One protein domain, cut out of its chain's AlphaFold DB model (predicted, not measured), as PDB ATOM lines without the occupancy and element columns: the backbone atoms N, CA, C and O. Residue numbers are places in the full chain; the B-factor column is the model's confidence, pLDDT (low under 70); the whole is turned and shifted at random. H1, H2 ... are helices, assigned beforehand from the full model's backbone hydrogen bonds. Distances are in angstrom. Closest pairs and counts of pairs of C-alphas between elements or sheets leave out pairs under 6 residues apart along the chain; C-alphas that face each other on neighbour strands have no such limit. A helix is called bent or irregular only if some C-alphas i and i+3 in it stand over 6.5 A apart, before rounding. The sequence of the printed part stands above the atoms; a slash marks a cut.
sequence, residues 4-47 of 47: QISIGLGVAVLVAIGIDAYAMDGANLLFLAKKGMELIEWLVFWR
ATOM      1  N   GLN A   4       6.874-107.117  -1.640       94.06
ATOM      2  CA  GLN A   4       6.604-105.790  -2.192       94.06
ATOM      3  C   GLN A   4       5.295-105.732  -2.993       94.06
ATOM      4  O   GLN A   4       4.510-104.804  -2.806       94.06
ATOM      5  N   ILE A   5       5.025-106.733  -3.840       95.31
ATOM      6  CA  ILE A   5       3.786-106.786  -4.633       95.31
ATOM      7  C   ILE A   5       2.580-106.984  -3.711       95.31
ATOM      8  O   ILE A   5       1.566-106.313  -3.881       95.31
ATOM      9  N   SER A   6       2.696-107.856  -2.704       94.88
ATOM     10  CA  SER A   6       1.612-108.100  -1.746       94.88
ATOM     11  C   SER A   6       1.241-106.840  -0.961       94.88
ATOM     12  O   SER A   6       0.059-106.546  -0.806       94.88
ATOM     13  N   ILE A   7       2.237-106.065  -0.513       96.31
ATOM     14  CA  ILE A   7       1.998-104.792   0.184       96.31
ATOM     15  C   ILE A   7       1.337-103.781  -0.759       96.31
ATOM     16  O   ILE A   7       0.340-103.167  -0.383       96.31
ATOM     17  N   GLY A   8       1.842-103.639  -1.989       96.69
ATOM     18  CA  GLY A   8       1.263-102.726  -2.978       96.69
ATOM     19  C   GLY A   8      -0.206-103.034  -3.278       96.69
ATOM     20  O   GLY A   8      -1.043-102.134  -3.265       96.69
ATOM     21  N   LEU A   9      -0.538-104.313  -3.470       96.38
ATOM     22  CA  LEU A   9      -1.916-104.753  -3.689       96.38
ATOM     23  C   LEU A   9      -2.798-104.530  -2.456       96.38
ATOM     24  O   LEU A   9      -3.924-104.061  -2.597       96.38
ATOM     25  N   GLY A  10      -2.290-104.813  -1.254       96.62
ATOM     26  CA  GLY A  10      -3.027-104.574  -0.011       96.62
ATOM     27  C   GLY A  10      -3.402-103.102   0.164       96.62
ATOM     28  O   GLY A  10      -4.559-102.786   0.437       96.62
ATOM     29  N   VAL A  11      -2.452-102.192  -0.071       97.88
ATOM     30  CA  VAL A  11      -2.709-100.744  -0.020       97.88
ATOM     31  C   VAL A  11      -3.716-100.328  -1.091       97.88
ATOM     32  O   VAL A  11      -4.654 -99.597  -0.784       97.88
ATOM     33  N   ALA A  12      -3.575-100.819  -2.325       97.75
ATOM     34  CA  ALA A  12      -4.505-100.502  -3.408       97.75
ATOM     35  C   ALA A  12      -5.952-100.915  -3.078       97.75
ATOM     36  O   ALA A  12      -6.879-100.138  -3.303       97.75
ATOM     37  N   VAL A  13      -6.145-102.102  -2.492       97.00
ATOM     38  CA  VAL A  13      -7.470-102.584  -2.071       97.00
ATOM     39  C   VAL A  13      -8.046-101.712  -0.953       97.00
ATOM     40  O   VAL A  13      -9.205-101.317  -1.038       97.00
ATOM     41  N   LEU A  14      -7.251-101.359   0.062       98.06
ATOM     42  CA  LEU A  14      -7.716-100.486   1.147       98.06
ATOM     43  C   LEU A  14      -8.123 -99.099   0.639       98.06
ATOM     44  O   LEU A  14      -9.150 -98.572   1.062       98.06
ATOM     45  N   VAL A  15      -7.358 -98.523  -0.294       98.19
ATOM     46  CA  VAL A  15      -7.700 -97.242  -0.930       98.19
ATOM     47  C   VAL A  15      -9.009 -97.354  -1.712       98.19
ATOM     48  O   VAL A  15      -9.872 -96.493  -1.562       98.19
ATOM     49  N   ALA A  16      -9.197 -98.417  -2.496       97.06
ATOM     50  CA  ALA A  16     -10.434 -98.634  -3.245       97.06
ATOM     51  C   ALA A  16     -11.658 -98.756  -2.320       97.06
ATOM     52  O   ALA A  16     -12.684 -98.129  -2.577       97.06
ATOM     53  N   ILE A  17     -11.531 -99.497  -1.213       97.38
ATOM     54  CA  ILE A  17     -12.576 -99.615  -0.186       97.38
ATOM     55  C   ILE A  17     -12.868 -98.250   0.453       97.38
ATOM     56  O   ILE A  17     -14.029 -97.888   0.618       97.38
ATOM     57  N   GLY A  18     -11.830 -97.476   0.787       97.50
ATOM     58  CA  GLY A  18     -11.986 -96.142   1.370       97.50
ATOM     59  C   GLY A  18     -12.693 -95.159   0.434       97.50
ATOM     60  O   GLY A  18     -13.568 -94.417   0.876       97.50
ATOM     61  N   ILE A  19     -12.362 -95.182  -0.863       97.94
ATOM     62  CA  ILE A  19     -13.033 -94.365  -1.885       97.94
ATOM     63  C   ILE A  19     -14.509 -94.756  -1.995       97.94
ATOM     64  O   ILE A  19     -15.367 -93.877  -2.010       97.94
ATOM     65  N   ASP A  20     -14.811 -96.055  -2.039       97.00
ATOM     66  CA  ASP A  20     -16.192 -96.539  -2.124       97.00
ATOM     67  C   ASP A  20     -17.013 -96.152  -0.888       97.00
ATOM     68  O   ASP A  20     -18.133 -95.661  -1.009       97.00
ATOM     69  N   ALA A  21     -16.437 -96.293   0.307       96.44
ATOM     70  CA  ALA A  21     -17.099 -95.926   1.552       96.44
ATOM     71  C   ALA A  21     -17.362 -94.414   1.668       96.44
ATOM     72  O   ALA A  21     -18.381 -94.026   2.228       96.44
ATOM     73  N   TYR A  22     -16.460 -93.567   1.160       97.31
ATOM     74  CA  TYR A  22     -16.577 -92.111   1.292       97.31
ATOM     75  C   TYR A  22     -17.406 -91.451   0.182       97.31
ATOM     76  O   TYR A  22     -18.177 -90.538   0.457       97.31
ATOM     77  N   ALA A  23     -17.221 -91.866  -1.074       97.69
ATOM     78  CA  ALA A  23     -17.833 -91.203  -2.228       97.69
ATOM     79  C   ALA A  23     -19.098 -91.907  -2.737       97.69
ATOM     80  O   ALA A  23     -19.908 -91.281  -3.413       97.69
ATOM     81  N   MET A  24     -19.246 -93.205  -2.458       95.81
ATOM     82  CA  MET A  24     -20.281 -94.064  -3.043       95.81
ATOM     83  C   MET A  24     -21.126 -94.766  -1.967       95.81
ATOM     84  O   MET A  24     -21.842 -95.714  -2.284       95.81
ATOM     85  N   ASP A  25     -21.014 -94.344  -0.698       94.44
ATOM     86  CA  ASP A  25     -21.713 -94.903   0.471       94.44
ATOM     87  C   ASP A  25     -21.601 -96.439   0.604       94.44
ATOM     88  O   ASP A  25     -22.481 -97.111   1.147       94.44
ATOM     89  N   GLY A  26     -20.519 -97.029   0.084       94.75
ATOM     90  CA  GLY A  26     -20.307 -98.481   0.084       94.75
ATOM     91  C   GLY A  26     -21.156 -99.258  -0.934       94.75
ATOM     92  O   GLY A  26     -21.264-100.487  -0.845       94.75
ATOM     93  N   ALA A  27     -21.791 -98.578  -1.893       96.56
ATOM     94  CA  ALA A  27     -22.675 -99.203  -2.870       96.56
ATOM     95  C   ALA A  27     -21.952-100.229  -3.757       96.56
ATOM     96  O   ALA A  27     -22.531-101.277  -4.063       96.56
ATOM     97  N   ASN A  28     -20.697 -99.978  -4.152       96.50
ATOM     98  CA  ASN A  28     -19.982-100.898  -5.038       96.50
ATOM     99  C   ASN A  28     -19.510-102.150  -4.290       96.50
ATOM    100  O   ASN A  28     -19.616-103.254  -4.827       96.50
ATOM    101  N   LEU A  29     -19.065-102.019  -3.036       96.25
ATOM    102  CA  LEU A  29     -18.788-103.158  -2.156       96.25
ATOM    103  C   LEU A  29     -20.037-104.010  -1.932       96.25
ATOM    104  O   LEU A  29     -19.971-105.236  -2.042       96.25
ATOM    105  N   LEU A  30     -21.185-103.381  -1.669       97.06
ATOM    106  CA  LEU A  30     -22.448-104.098  -1.499       97.06
ATOM    107  C   LEU A  30     -22.870-104.820  -2.788       97.06
ATOM    108  O   LEU A  30     -23.342-105.958  -2.738       97.06
ATOM    109  N   PHE A  31     -22.691-104.183  -3.945       97.38
ATOM    110  CA  PHE A  31     -22.916-104.810  -5.246       97.38
ATOM    111  C   PHE A  31     -22.013-106.034  -5.445       97.38
ATOM    112  O   PHE A  31     -22.503-107.108  -5.805       97.38
ATOM    113  N   LEU A  32     -20.715-105.899  -5.159       97.12
ATOM    114  CA  LEU A  32     -19.746-106.982  -5.293       97.12
ATOM    115  C   LEU A  32     -20.088-108.159  -4.372       97.12
ATOM    116  O   LEU A  32     -20.037-109.305  -4.810       97.12
ATOM    117  N   ALA A  33     -20.509-107.889  -3.133       97.31
ATOM    118  CA  ALA A  33     -20.950-108.916  -2.193       97.31
ATOM    119  C   ALA A  33     -22.158-109.706  -2.725       97.31
ATOM    120  O   ALA A  33     -22.153-110.937  -2.696       97.31
ATOM    121  N   LYS A  34     -23.167-109.018  -3.278       98.06
ATOM    122  CA  LYS A  34     -24.342-109.666  -3.890       98.06
ATOM    123  C   LYS A  34     -23.952-110.551  -5.073       98.06
ATOM    124  O   LYS A  34     -24.412-111.684  -5.162       98.06
ATOM    125  N   LYS A  35     -23.069-110.064  -5.952       97.75
ATOM    126  CA  LYS A  35     -22.566-110.858  -7.083       97.75
ATOM    127  C   LYS A  35     -21.693-112.031  -6.648       97.75
ATOM    128  O   LYS A  35     -21.755-113.087  -7.268       97.75
ATOM    129  N   GLY A  36     -20.938-111.881  -5.564       97.69
ATOM    130  CA  GLY A  36     -20.207-112.981  -4.943       97.69
ATOM    131  C   GLY A  36     -21.138-114.080  -4.429       97.69
ATOM    132  O   GLY A  36     -20.886-115.253  -4.684       97.69
ATOM    133  N   MET A  37     -22.242-113.711  -3.772       97.75
ATOM    134  CA  MET A  37     -23.268-114.666  -3.330       97.75
ATOM    135  C   MET A  37     -23.908-115.407  -4.509       97.75
ATOM    136  O   MET A  37     -23.970-116.631  -4.487       97.75
ATOM    137  N   GLU A  38     -24.294-114.691  -5.568       97.38
ATOM    138  CA  GLU A  38     -24.833-115.295  -6.798       97.38
ATOM    139  C   GLU A  38     -23.834-116.275  -7.438       97.38
ATOM    140  O   GLU A  38     -24.209-117.361  -7.876       97.38
ATOM    141  N   LEU A  39     -22.540-115.936  -7.437       97.62
ATOM    142  CA  LEU A  39     -21.487-116.832  -7.918       97.62
ATOM    143  C   LEU A  39     -21.353-118.087  -7.044       97.62
ATOM    144  O   LEU A  39     -21.151-119.175  -7.580       97.62
ATOM    145  N   ILE A  40     -21.461-117.959  -5.718       97.12
ATOM    146  CA  ILE A  40     -21.447-119.101  -4.793       97.12
ATOM    147  C   ILE A  40     -22.661-120.002  -5.043       97.12
ATOM    148  O   ILE A  40     -22.500-121.218  -5.123       97.12
ATOM    149  N   GLU A  41     -23.855-119.432  -5.198       96.50
ATOM    150  CA  GLU A  41     -25.075-120.182  -5.522       96.50
ATOM    151  C   GLU A  41     -24.942-120.925  -6.854       96.50
ATOM    152  O   GLU A  41     -25.249-122.115  -6.940       96.50
ATOM    153  N   TRP A  42     -24.406-120.257  -7.877       96.44
ATOM    154  CA  TRP A  42     -24.088-120.885  -9.152       96.44
ATOM    155  C   TRP A  42     -23.087-122.029  -8.970       96.44
ATOM    156  O   TRP A  42     -23.331-123.124  -9.459       96.44
ATOM    157  N   LEU A  43     -22.006-121.834  -8.209       96.75
ATOM    158  CA  LEU A  43     -21.021-122.885  -7.925       96.75
ATOM    159  C   LEU A  43     -21.660-124.101  -7.229       96.75
ATOM    160  O   LEU A  43     -21.318-125.236  -7.551       96.75
ATOM    161  N   VAL A  44     -22.596-123.872  -6.301       95.12
ATOM    162  CA  VAL A  44     -23.352-124.933  -5.613       95.12
ATOM    163  C   VAL A  44     -24.200-125.747  -6.588       95.12
ATOM    164  O   VAL A  44     -24.325-126.949  -6.384       95.12
ATOM    165  N   PHE A  45     -24.745-125.132  -7.639       92.00
ATOM    166  CA  PHE A  45     -25.471-125.845  -8.693       92.00
ATOM    167  C   PHE A  45     -24.577-126.804  -9.501       92.00
ATOM    168  O   PHE A  45     -25.055-127.849  -9.931       92.00
ATOM    169  N   TRP A  46     -23.294-126.478  -9.700       89.69
ATOM    170  CA  TRP A  46     -22.350-127.331 -10.446       89.69
ATOM    171  C   TRP A  46     -21.690-128.428  -9.618       89.69
ATOM    172  O   TRP A  46     -20.959-129.245 -10.184       89.69
ATOM    173  N   ARG A  47     -21.891-128.425  -8.300       71.81
ATOM    174  CA  ARG A  47     -21.502-129.554  -7.462       71.81
ATOM    175  C   ARG A  47     -22.496-130.692  -7.640       71.81
ATOM    176  O   ARG A  47     -22.021-131.819  -7.882       71.81
TER     177      ARG A  47
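AT A GLANCE: This is residues 4 to 47 of the 47 residues of an uncharacterized protein of Lutimaribacter saemankumensis (UniProt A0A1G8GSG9). Two long, straight helices of equal residue count, H1 and H2, meet near one end each and open out as a wide V. A tight link makes the corner of the V, and most of both arms sticks out free, with empty space between them. The printed part has 44 residues with two named helices, H1 then H2, and no named strand; the class is all helix. The whole is flat and only just extended, close to loose, with a radius of gyration of the C-alphas of 14.0 A and spans of 36 by 29 by 5 A.

HOW THE PARTS SIT: H1, residues 4 to 23, stands free over residues 4 to 15. It touches H2, residues 27 to 46, with residues 17 to 21 alone, and H2 touches H1 with residues 27 to 29 alone. The closest C-alphas of the two helices are those of Asp 20 and Asn 28, 6.5 A apart. Their lines stand at a steep tilt of 64 degrees, and they run opposite ways. Their centres are 20.9 A apart. Residues 31 to 47, of which 31 to 46 belong to H2, stand free. In H1 and H2 every O i to N i+4 pair is within hydrogen-bond range.

IN THESE COORDINATES: H1 begins at C-alpha 4, at (6.604, -105.790, -2.192), and measures 28.5 A from first to last C-alpha, ending at C-alpha 23, at (-17.833, -91.203, -2.228). After three residues H2 begins at Ala 27; it measures 29.1 A and ends at C-alpha 46, at (-22.350, -127.331, -10.446). Neither helix is bent.

THE WHOLE: The two C-alphas farthest apart are those of Ala 23 and Arg 47, at 38.9 A. The C-alphas of Gln 4 and Arg 47, the first and last printed, are 37.2 A apart. The printed part has no cut, and its one link between helices is tight. The mean pLDDT of the printed part is 96.0, and no printed residue is under 70.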